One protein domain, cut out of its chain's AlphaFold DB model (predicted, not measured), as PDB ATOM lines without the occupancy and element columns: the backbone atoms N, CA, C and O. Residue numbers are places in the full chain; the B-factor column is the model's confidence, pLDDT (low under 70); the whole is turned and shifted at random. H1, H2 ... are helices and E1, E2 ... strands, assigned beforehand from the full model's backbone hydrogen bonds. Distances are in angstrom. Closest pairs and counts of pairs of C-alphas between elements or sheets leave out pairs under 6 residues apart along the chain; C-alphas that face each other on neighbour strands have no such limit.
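What this domain is: This is residues 361 to 440 of the 528 residues of an uncharacterized protein of Parcubacteria group bacterium GW2011_GWA2_38_13 (UniProt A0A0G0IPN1). A twisted sheet of five antiparallel strands, E1 to E5, has one short helix, H1, crossing over one of its faces, and H3, the long arm of the helical hairpin H2 and H3, packs on H1 without being on the sheet itself. H2 only grazes the sheet, and the turn between E4 and E5 lies far from the end of H3. The printed part has 80 residues, with five named strands followed by three named helices, in the order E1 E2 E3 E4 E5 H1 H2 H3; the class is mixed, helices and strands. The sheet runs E1 - E2 - E3 - E4 - E5, all antiparallel, and is a meander, each strand the antiparallel neighbour of the one before. The whole is compact, with a radius of gyration of the C-alphas of 12.1 A, and its C-alphas span 34 by 26 by 21 A.

Where its parts are: E1 is residues 361 to 364, 9.8 A long, and begins with C-alpha 361 at (-9.812, 17.809, 90.655). E2 is residues 368 to 372, 13.0 A; E3 is residues 378 to 382, 12.9 A; E4 is residues 385 to 389, 12.9 A; E5 is residues 395 to 399, 13.2 A, ending with C-alpha 399 at (-1.243, 4.910, 77.566). H1 is residues 405 to 411, 10.4 A, and H2 is residues 416 to 421, 8.6 A. H3 is residues 426 to 439, 19.8 A, ending with C-alpha 439 at (-6.970, 25.491, 70.930).

How they stand to each other: From edge to edge of the sheet the strands' lines turn by 68 degrees. In the hairpin E1 and E2, N 364 and O 368 are within hydrogen-bond range at 2.8 A; in E2 and E3, N 371 and O 379 at 2.8 A; in E3 and E4, N 380 and O 387 at 2.8 A; in E4 and E5, N 386 and O 398 at 2.8 A. H1 is on the sheet at a height of 10.0 A, only just over E3 and E4 with 3 of its 7 C-alphas on each, and runs across the strands at 86 degrees to E3 on the local plane. Residues 431 to 436 of H3 touch H1, about perpendicular at 74 degrees; the closest C-alphas, of Ile 408 and Ile 432, are 6.2 A apart. Residues 426 to 429 of H3 touch H2, with a shallow tilt of 17 degrees, opposite ways; the closest C-alphas, of Ala 416 and Ile 429, are 6.4 A apart. H2 only grazes the sheet with residues 418 to 421, and H3 is not on it. In H2 and H3 every O i to N i+4 pair is within hydrogen-bond range; in H1 1 of 3 is, beside 3 of 4 O i to N i+3 pairs.

The domain as a whole: The C-alphas farthest apart are those of Ala 392 and Lys 437, 34.7 A. The printed part has no cut, and its links are tight. The mean pLDDT of the printed part is 79.2; residue 365, residues 374 to 376, 391 to 393, residue 413 and residues 436 to 440 are under 70.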
ATOM      1  N   SER A 361     -11.135  18.171  91.161       82.06
ATOM      2  CA  SER A 361      -9.812  17.809  90.655       82.06
ATOM      3  C   SER A 361      -8.835  17.744  91.814       82.06
ATOM      4  O   SER A 361      -8.793  18.660  92.638       82.06
ATOM      5  N   LYS A 362      -8.027  16.687  91.873       83.75
ATOM      6  CA  LYS A 362      -6.970  16.549  92.872       83.75
ATOM      7  C   LYS A 362      -5.685  16.080  92.207       83.75
ATOM      8  O   LYS A 362      -5.699  15.127  91.434       83.75
ATOM      9  N   ILE A 363      -4.588  16.743  92.545       82.62
ATOM     10  CA  ILE A 363      -3.237  16.263  92.268       82.62
ATOM     11  C   ILE A 363      -2.767  15.577  93.552       82.62
ATOM     12  O   ILE A 363      -2.826  16.166  94.633       82.62
ATOM     13  N   LEU A 364      -2.424  14.301  93.446       79.38
ATOM     14  CA  LEU A 364      -1.986  13.441  94.538       79.38
ATOM     15  C   LEU A 364      -0.462  13.278  94.489       79.38
ATOM     16  O   LEU A 364       0.164  13.453  93.441       79.38
ATOM     17  N   ASP A 365       0.128  12.932  95.632       67.31
ATOM     18  CA  ASP A 365       1.565  12.681  95.732       67.31
ATOM     19  C   ASP A 365       1.982  11.525  94.808       67.31
ATOM     20  O   ASP A 365       1.313  10.495  94.736       67.31
ATOM     21  N   GLY A 366       3.104  11.692  94.100       70.31
ATOM     22  CA  GLY A 366       3.611  10.693  93.151       70.31
ATOM     23  C   GLY A 366       3.158  10.883  91.699       70.31
ATOM     24  O   GLY A 366       3.219   9.935  90.918       70.31
ATOM     25  N   GLY A 367       2.732  12.092  91.318       74.25
ATOM     26  CA  GLY A 367       2.424  12.444  89.930       74.25
ATOM     27  C   GLY A 367       1.051  11.992  89.451       74.25
ATOM     28  O   GLY A 367       0.804  12.003  88.244       74.25
ATOM     29  N   GLU A 368       0.171  11.587  90.368       86.81
ATOM     30  CA  GLU A 368      -1.185  11.166  90.037       86.81
ATOM     31  C   GLU A 368      -2.126  12.374  89.964       86.81
ATOM     32  O   GLU A 368      -2.205  13.190  90.882       86.81
ATOM     33  N   ILE A 369      -2.893  12.468  88.880       86.38
ATOM     34  CA  ILE A 369      -3.957  13.464  88.736       86.38
ATOM     35  C   ILE A 369      -5.282  12.730  88.654       86.38
ATOM     36  O   ILE A 369      -5.441  11.858  87.805       86.38
ATOM     37  N   ARG A 370      -6.255  13.128  89.471       88.00
ATOM     38  CA  ARG A 370      -7.615  12.594  89.433       88.00
ATOM     39  C   ARG A 370      -8.622  13.702  89.153       88.00
ATOM     40  O   ARG A 370      -8.721  14.666  89.913       88.00
ATOM     41  N   LEU A 371      -9.380  13.536  88.075       86.88
ATOM     42  CA  LEU A 371     -10.534  14.353  87.707       86.88
ATOM     43  C   LEU A 371     -11.809  13.546  87.982       86.88
ATOM     44  O   LEU A 371     -11.982  12.458  87.432       86.88
ATOM     45  N   ASP A 372     -12.686  14.064  88.833       84.06
ATOM     46  CA  ASP A 372     -13.979  13.472  89.179       84.06
ATOM     47  C   ASP A 372     -15.105  14.278  88.527       84.06
ATOM     48  O   ASP A 372     -15.189  15.493  88.706       84.06
ATOM     49  N   TYR A 373     -15.965  13.606  87.766       80.06
ATOM     50  CA  TYR A 373     -17.110  14.203  87.076       80.06
ATOM     51  C   TYR A 373     -18.450  13.853  87.743       80.06
ATOM     52  O   TYR A 373     -19.513  14.167  87.206       80.06
ATOM     53  N   GLY A 374     -18.415  13.226  88.923       68.12
ATOM     54  CA  GLY A 374     -19.587  12.772  89.658       68.12
ATOM     55  C   GLY A 374     -20.150  11.447  89.134       68.12
ATOM     56  O   GLY A 374     -19.825  10.969  88.045       68.12
ATOM     57  N   GLY A 375     -21.007  10.811  89.940       65.94
ATOM     58  CA  GLY A 375     -21.668   9.555  89.561       65.94
ATOM     59  C   GLY A 375     -20.695   8.404  89.269       65.94
ATOM     60  O   GLY A 375     -20.932   7.641  88.336       65.94
ATOM     61  N   ALA A 376     -19.597   8.318  90.033       67.25
ATOM     62  CA  ALA A 376     -18.502   7.348  89.892       67.25
ATOM     63  C   ALA A 376     -17.651   7.459  88.608       67.25
ATOM     64  O   ALA A 376     -16.788   6.615  88.380       67.25
ATOM     65  N   LYS A 377     -17.836   8.509  87.795       77.88
ATOM     66  CA  LYS A 377     -17.027   8.751  86.592       77.88
ATOM     67  C   LYS A 377     -15.738   9.489  86.932       77.88
ATOM     68  O   LYS A 377     -15.782  10.641  87.368       77.88
ATOM     69  N   THR A 378     -14.592   8.872  86.664       83.94
ATOM     70  CA  THR A 378     -13.287   9.479  86.962       83.94
ATOM     71  C   THR A 378     -12.285   9.301  85.834       83.94
ATOM     72  O   THR A 378     -12.284   8.283  85.150       83.94
ATOM     73  N   ILE A 379     -11.393  10.278  85.673       86.88
ATOM     74  CA  ILE A 379     -10.187  10.157  84.851       86.88
ATOM     75  C   ILE A 379      -8.991  10.298  85.786       86.88
ATOM     76  O   ILE A 379      -8.814  11.340  86.413       86.88
ATOM     77  N   GLN A 380      -8.180   9.253  85.873       88.94
ATOM     78  CA  GLN A 380      -6.931   9.238  86.617       88.94
ATOM     79  C   GLN A 380      -5.765   9.197  85.630       88.94
ATOM     80  O   GLN A 380      -5.829   8.485  84.633       88.94
ATOM     81  N   PHE A 381      -4.709   9.962  85.877       88.69
ATOM     82  CA  PHE A 381      -3.457   9.894  85.129       88.69
ATOM     83  C   PHE A 381      -2.323   9.569  86.091       88.69
ATOM     84  O   PHE A 381      -2.115  10.318  87.042       88.69
ATOM     85  N   GLN A 382      -1.600   8.478  85.847       88.75
ATOM     86  CA  GLN A 382      -0.454   8.049  86.645       88.75
ATOM     87  C   GLN A 382       0.514   7.242  85.774       88.75
ATOM     88  O   GLN A 382       0.089   6.408  84.980       88.75
ATOM     89  N   GLY A 383       1.823   7.475  85.909       83.50
ATOM     90  CA  GLY A 383       2.836   6.667  85.215       83.50
ATOM     91  C   GLY A 383       2.707   6.653  83.683       83.50
ATOM     92  O   GLY A 383       2.933   5.616  83.069       83.50
ATOM     93  N   ASP A 384       2.324   7.782  83.073       87.12
ATOM     94  CA  ASP A 384       2.021   7.914  81.635       87.12
ATOM     95  C   ASP A 384       0.838   7.048  81.140       87.12
ATOM     96  O   ASP A 384       0.686   6.825  79.937       87.12
ATOM     97  N   ILE A 385      -0.035   6.601  82.044       85.81
ATOM     98  CA  ILE A 385      -1.257   5.851  81.738       85.81
ATOM     99  C   ILE A 385      -2.464   6.624  82.270       85.81
ATOM    100  O   ILE A 385      -2.460   7.146  83.384       85.81
ATOM    101  N   PHE A 386      -3.508   6.703  81.453       86.50
ATOM    102  CA  PHE A 386      -4.827   7.151  81.864       86.50
ATOM    103  C   PHE A 386      -5.663   5.952  82.284       86.50
ATOM    104  O   PHE A 386      -5.868   5.053  81.475       86.50
ATOM    105  N   THR A 387      -6.213   5.980  83.488       88.12
ATOM    106  CA  THR A 387      -7.239   5.039  83.938       88.12
ATOM    107  C   THR A 387      -8.562   5.778  83.973       88.12
ATOM    108  O   THR A 387      -8.743   6.724  84.742       88.12
ATOM    109  N   ILE A 388      -9.492   5.384  83.112       84.06
ATOM    110  CA  ILE A 388     -10.790   6.044  83.007       84.06
ATOM    111  C   ILE A 388     -11.858   5.097  83.513       84.06
ATOM    112  O   ILE A 388     -11.981   3.982  83.015       84.06
ATOM    113  N   THR A 389     -12.641   5.557  84.477       81.25
ATOM    114  CA  THR A 389     -13.695   4.778  85.119       81.25
ATOM    115  C   THR A 389     -15.059   5.310  84.700       81.25
ATOM    116  O   THR A 389     -15.313   6.513  84.795       81.25
ATOM    117  N   ASP A 390     -15.933   4.428  84.214       77.94
ATOM    118  CA  ASP A 390     -17.311   4.765  83.857       77.94
ATOM    119  C   ASP A 390     -18.252   4.768  85.078       77.94
ATOM    120  O   ASP A 390     -17.897   4.353  86.179       77.94
ATOM    121  N   SER A 391     -19.498   5.215  84.887       69.19
ATOM    122  CA  SER A 391     -20.511   5.241  85.955       69.19
ATOM    123  C   SER A 391     -20.931   3.855  86.459       69.19
ATOM    124  O   SER A 391     -21.648   3.756  87.451       69.19
ATOM    125  N   ALA A 392     -20.526   2.784  85.772       64.81
ATOM    126  CA  ALA A 392     -20.729   1.403  86.194       64.81
ATOM    127  C   ALA A 392     -19.502   0.829  86.934       64.81
ATOM    128  O   ALA A 392     -19.518  -0.346  87.304       64.81
ATOM    129  N   GLY A 393     -18.454   1.633  87.159       59.25
ATOM    130  CA  GLY A 393     -17.226   1.232  87.839       59.25
ATOM    131  C   GLY A 393     -16.249   0.440  86.967       59.25
ATOM    132  O   GLY A 393     -15.278  -0.102  87.494       59.25
ATOM    133  N   LYS A 394     -16.474   0.340  85.650       73.19
ATOM    134  CA  LYS A 394     -15.516  -0.294  84.735       73.19
ATOM    135  C   LYS A 394     -14.394   0.676  84.408       73.19
ATOM    136  O   LYS A 394     -14.660   1.820  84.048       73.19
ATOM    137  N   ALA A 395     -13.159   0.193  84.501       78.81
ATOM    138  CA  ALA A 395     -11.965   0.954  84.173       78.81
ATOM    139  C   ALA A 395     -11.379   0.531  82.815       78.81
ATOM    140  O   ALA A 395     -11.326  -0.659  82.504       78.81
ATOM    141  N   GLU A 396     -10.919   1.500  82.031       80.56
ATOM    142  CA  GLU A 396     -10.105   1.304  80.828       80.56
ATOM    143  C   GLU A 396      -8.762   2.017  81.010       80.56
ATOM    144  O   GLU A 396      -8.725   3.169  81.447       80.56
ATOM    145  N   GLU A 397      -7.669   1.337  80.663       87.31
ATOM    146  CA  GLU A 397      -6.319   1.897  80.697       87.31
ATOM    147  C   GLU A 397      -5.866   2.310  79.292       87.31
ATOM    148  O   GLU A 397      -5.851   1.505  78.358       87.31
ATOM    149  N   ILE A 398      -5.469   3.572  79.139       82.44
ATOM    150  CA  ILE A 398      -5.006   4.151  77.877       82.44
ATOM    151  C   ILE A 398      -3.622   4.766  78.104       82.44
ATOM    152  O   ILE A 398      -3.506   5.722  78.864       82.44
ATOM    153  N   PRO A 399      -2.558   4.292  77.441       87.94
ATOM    154  CA  PRO A 399      -1.243   4.910  77.566       87.94
ATOM    155  C   PRO A 399      -1.191   6.274  76.852       87.94
ATOM    156  O   PRO A 399      -1.912   6.522  75.879       87.94
ATOM    157  N   LEU A 400      -0.333   7.178  77.334       86.50
ATOM    158  CA  LEU A 400      -0.242   8.573  76.882       86.50
ATOM    159  C   LEU A 400       0.059   8.733  75.386       86.50
ATOM    160  O   LEU A 400      -0.389   9.691  74.757       86.50
ATOM    161  N   ASP A 401       0.800   7.803  74.796       84.38
ATOM    162  CA  ASP A 401       1.115   7.782  73.366       84.38
ATOM    163  C   ASP A 401      -0.117   7.510  72.485       84.38
ATOM    164  O   ASP A 401      -0.211   8.058  71.384       84.38
ATOM    165  N   LYS A 402      -1.074   6.718  72.987       81.88
ATOM    166  CA  LYS A 402      -2.341   6.369  72.320       81.88
ATOM    167  C   LYS A 402      -3.510   7.273  72.718       81.88
ATOM    168  O   LYS A 402      -4.582   7.193  72.113       81.88
ATOM    169  N   ALA A 403      -3.320   8.129  73.718       81.62
ATOM    170  CA  ALA A 403      -4.326   9.077  74.170       81.62
ATOM    171  C   ALA A 403      -4.669  10.099  73.076       81.62
ATOM    172  O   ALA A 403      -3.799  10.744  72.490       81.62
ATOM    173  N   LYS A 404      -5.968  10.270  72.817       82.69
ATOM    174  CA  LYS A 404      -6.469  11.293  71.889       82.69
ATOM    175  C   LYS A 404      -6.418  12.670  72.542       82.69
ATOM    176  O   LYS A 404      -6.678  12.797  73.734       82.69
ATOM    177  N   ASP A 405      -6.242  13.714  71.737       81.06
ATOM    178  CA  ASP A 405      -6.205  15.104  72.214       81.06
ATOM    179  C   ASP A 405      -7.421  15.489  73.066       81.06
ATOM    180  O   ASP A 405      -7.291  16.234  74.025       81.06
ATOM    181  N   ALA A 406      -8.608  14.951  72.765       75.38
ATOM    182  CA  ALA A 406      -9.824  15.210  73.541       75.38
ATOM    183  C   ALA A 406      -9.745  14.740  75.009       75.38
ATOM    184  O   ALA A 406     -10.349  15.378  75.867       75.38
ATOM    185  N   LEU A 407      -9.008  13.656  75.291       79.50
ATOM    186  CA  LEU A 407      -8.747  13.157  76.648       79.50
ATOM    187  C   LEU A 407      -7.752  14.070  77.368       79.50
ATOM    188  O   LEU A 407      -7.985  14.478  78.499       79.50
ATOM    189  N   ILE A 408      -6.678  14.456  76.681       85.12
ATOM    190  CA  ILE A 408      -5.640  15.339  77.231       85.12
ATOM    191  C   ILE A 408      -6.219  16.730  77.538       85.12
ATOM    192  O   ILE A 408      -5.892  17.328  78.559       85.12
ATOM    193  N   LYS A 409      -7.147  17.222  76.704       82.12
ATOM    194  CA  LYS A 409      -7.836  18.505  76.907       82.12
ATOM    195  C   LYS A 409      -8.670  18.577  78.189       82.12
ATOM    196  O   LYS A 409      -8.919  19.676  78.659       82.12
ATOM    197  N   GLN A 410      -9.059  17.449  78.786       80.94
ATOM    198  CA  GLN A 410      -9.774  17.444  80.074       80.94
ATOM    199  C   GLN A 410      -8.926  18.003  81.226       80.94
ATOM    200  O   GLN A 410      -9.457  18.400  82.256       80.94
ATOM    201  N   PHE A 411      -7.607  18.047  81.041       80.06
ATOM    202  CA  PHE A 411      -6.652  18.584  82.004       80.06
ATOM    203  C   PHE A 411      -6.281  20.049  81.707       80.06
ATOM    204  O   PHE A 411      -5.471  20.632  82.429       80.06
ATOM    205  N   GLN A 412      -6.866  20.660  80.664       72.81
ATOM    206  CA  GLN A 412      -6.744  22.099  80.415       72.81
ATOM    207  C   GLN A 412      -7.431  22.859  81.557       72.81
ATOM    208  O   GLN A 412      -8.611  22.648  81.828       72.81
ATOM    209  N   GLY A 413      -6.683  23.723  82.244       68.56
ATOM    210  CA  GLY A 413      -7.132  24.424  83.453       68.56
ATOM    211  C   GLY A 413      -6.303  24.112  84.702       68.56
ATOM    212  O   GLY A 413      -6.391  24.861  85.669       68.56
ATOM    213  N   LEU A 414      -5.468  23.067  84.673       76.38
ATOM    214  CA  LEU A 414      -4.417  22.849  85.673       76.38
ATOM    215  C   LEU A 414      -3.151  23.598  85.254       76.38
ATOM    216  O   LEU A 414      -2.721  23.494  84.101       76.38
ATOM    217  N   SER A 415      -2.539  24.353  86.168       76.44
ATOM    218  CA  SER A 415      -1.330  25.102  85.826       76.44
ATOM    219  C   SER A 415      -0.123  24.169  85.679       76.44
ATOM    220  O   SER A 415       0.032  23.188  86.407       76.44
ATOM    221  N   ALA A 416       0.781  24.491  84.750       80.19
ATOM    222  CA  ALA A 416       2.001  23.706  84.551       80.19
ATOM    223  C   ALA A 416       2.849  23.614  85.833       80.19
ATOM    224  O   ALA A 416       3.481  22.591  86.082       80.19
ATOM    225  N   ASP A 417       2.829  24.652  86.667       78.50
ATOM    226  CA  ASP A 417       3.572  24.677  87.926       78.50
ATOM    227  C   ASP A 417       2.948  23.772  88.996       78.50
ATOM    228  O   ASP A 417       3.684  23.132  89.746       78.50
ATOM    229  N   GLU A 418       1.617  23.655  89.053       78.88
ATOM    230  CA  GLU A 418       0.934  22.686  89.925       78.88
ATOM    231  C   GLU A 418       1.219  21.247  89.494       78.88
ATOM    232  O   GLU A 418       1.522  20.401  90.336       78.88
ATOM    233  N   LEU A 419       1.200  20.979  88.186       82.62
ATOM    234  CA  LEU A 419       1.510  19.658  87.637       82.62
ATOM    235  C   LEU A 419       2.957  19.247  87.951       82.62
ATOM    236  O   LEU A 419       3.194  18.133  88.422       82.62
ATOM    237  N   ARG A 420       3.926  20.158  87.773       83.31
ATOM    238  CA  ARG A 420       5.335  19.896  88.124       83.31
ATOM    239  C   ARG A 420       5.521  19.652  89.615       83.31
ATOM    240  O   ARG A 420       6.212  18.709  89.988       83.31
ATOM    241  N   LYS A 421       4.895  20.472  90.468       79.56
ATOM    242  CA  LYS A 421       4.958  20.304  91.930       79.56
ATOM    243  C   LYS A 421       4.342  18.982  92.388       79.56
ATOM    244  O   LYS A 421       4.836  18.406  93.349       79.56
ATOM    245  N   GLY A 422       3.325  18.491  91.682       74.44
ATOM    246  CA  GLY A 422       2.718  17.183  91.921       74.44
ATOM    247  C   GLY A 422       3.546  15.984  91.455       74.44
ATOM    248  O   GLY A 422       3.173  14.858  91.760       74.44
ATOM    249  N   GLY A 423       4.654  16.188  90.729       77.88
ATOM    250  CA  GLY A 423       5.489  15.105  90.193       77.88
ATOM    251  C   GLY A 423       4.978  14.495  88.882       77.88
ATOM    252  O   GLY A 423       5.344  13.371  88.544       77.88
ATOM    253  N   VAL A 424       4.124  15.210  88.145       84.31
ATOM    254  CA  VAL A 424       3.581  14.780  86.845       84.31
ATOM    255  C   VAL A 424       4.681  14.802  85.776       84.31
ATOM    256  O   VAL A 424       5.554  15.670  85.785       84.31
ATOM    257  N   SER A 425       4.647  13.861  84.827       85.19
ATOM    258  CA  SER A 425       5.674  13.758  83.785       85.19
ATOM    259  C   SER A 425       5.709  14.984  82.855       85.19
ATOM    260  O   SER A 425       4.683  15.445  82.348       85.19
ATOM    261  N   GLU A 426       6.912  15.485  82.545       85.50
ATOM    262  CA  GLU A 426       7.081  16.647  81.649       85.50
ATOM    263  C   GLU A 426       6.550  16.358  80.231       85.50
ATOM    264  O   GLU A 426       6.098  17.262  79.529       85.50
ATOM    265  N   LYS A 427       6.525  15.079  79.820       85.94
ATOM    266  CA  LYS A 427       5.912  14.638  78.557       85.94
ATOM    267  C   LYS A 427       4.426  14.976  78.496       85.94
ATOM    268  O   LYS A 427       3.954  15.435  77.456       85.94
ATOM    269  N   PHE A 428       3.690  14.741  79.581       86.44
ATOM    270  CA  PHE A 428       2.266  15.044  79.636       86.44
ATOM    271  C   PHE A 428       2.018  16.555  79.705       86.44
ATOM    272  O   PHE A 428       1.202  17.074  78.942       86.44
ATOM    273  N   ILE A 429       2.802  17.272  80.518       86.62
ATOM    274  CA  ILE A 429       2.742  18.738  80.653       86.62
ATOM    275  C   ILE A 429       2.961  19.423  79.298       86.62
ATOM    276  O   ILE A 429       2.147  20.247  78.879       86.62
ATOM    277  N   ALA A 430       4.007  19.030  78.565       85.31
ATOM    278  CA  ALA A 430       4.293  19.569  77.239       85.31
ATOM    279  C   ALA A 430       3.144  19.320  76.250       85.31
ATOM    280  O   ALA A 430       2.869  20.158  75.391       85.31
ATOM    281  N   ARG A 431       2.442  18.187  76.375       84.44
ATOM    282  CA  ARG A 431       1.327  17.827  75.493       84.44
ATOM    283  C   ARG A 431       0.056  18.616  75.805       84.44
ATOM    284  O   ARG A 431      -0.605  19.056  74.867       84.44
ATOM    285  N   ILE A 432      -0.238  18.878  77.082       84.06
ATOM    286  CA  ILE A 432      -1.303  19.813  77.489       84.06
ATOM    287  C   ILE A 432      -1.003  21.213  76.940       84.06
ATOM    288  O   ILE A 432      -1.851  21.797  76.269       84.06
ATOM    289  N   GLN A 433       0.218  21.717  77.145       82.31
ATOM    290  CA  GLN A 433       0.628  23.048  76.681       82.31
ATOM    291  C   GLN A 433       0.600  23.182  75.154       82.31
ATOM    292  O   GLN A 433       0.191  24.215  74.623       82.31
ATOM    293  N   ALA A 434       1.025  22.149  74.422       82.31
ATOM    294  CA  ALA A 434       0.949  22.132  72.962       82.31
ATOM    295  C   ALA A 434      -0.507  22.195  72.474       82.31
ATOM    296  O   ALA A 434      -0.810  22.920  71.525       82.31
ATOM    297  N   LEU A 435      -1.417  21.485  73.147       75.25
ATOM    298  CA  LEU A 435      -2.841  21.518  72.824       75.25
ATOM    299  C   LEU A 435      -3.498  22.838  73.202       75.25
ATOM    300  O   LEU A 435      -4.330  23.318  72.439       75.25
ATOM    301  N   GLU A 436      -3.118  23.447  74.322       69.31
ATOM    302  CA  GLU A 436      -3.578  24.776  74.735       69.31
ATOM    303  C   GLU A 436      -3.185  25.844  73.703       69.31
ATOM    304  O   GLU A 436      -4.043  26.593  73.235       69.31
ATOM    305  N   LYS A 437      -1.939  25.808  73.208       64.62
ATOM    306  CA  LYS A 437      -1.482  26.657  72.091       64.62
ATOM    307  C   LYS A 437      -2.246  26.410  70.784       64.62
ATOM    308  O   LYS A 437      -2.421  27.336  70.001       64.62
ATOM    309  N   ALA A 438      -2.708  25.181  70.540       60.88
ATOM    310  CA  ALA A 438      -3.479  24.828  69.346       60.88
ATOM    311  C   ALA A 438      -4.989  25.122  69.463       60.88
ATOM    312  O   ALA A 438      -5.663  25.250  68.443       60.88
ATOM    313  N   THR A 439      -5.539  25.208  70.682       50.91
ATOM    314  CA  THR A 439      -6.970  25.491  70.930       50.91
ATOM    315  C   THR A 439      -7.275  26.951  71.213       50.91
ATOM    316  O   THR A 439      -8.421  27.351  71.043       50.91
ATOM    317  N   ASN A 440      -6.264  27.749  71.558       47.09
ATOM    318  CA  ASN A 440      -6.377  29.194  71.704       47.09
ATOM    319  C   ASN A 440      -5.420  29.910  70.732       47.09
ATOM    320  O   ASN A 440      -4.310  30.273  71.119       47.09
TER     321      ASN A 440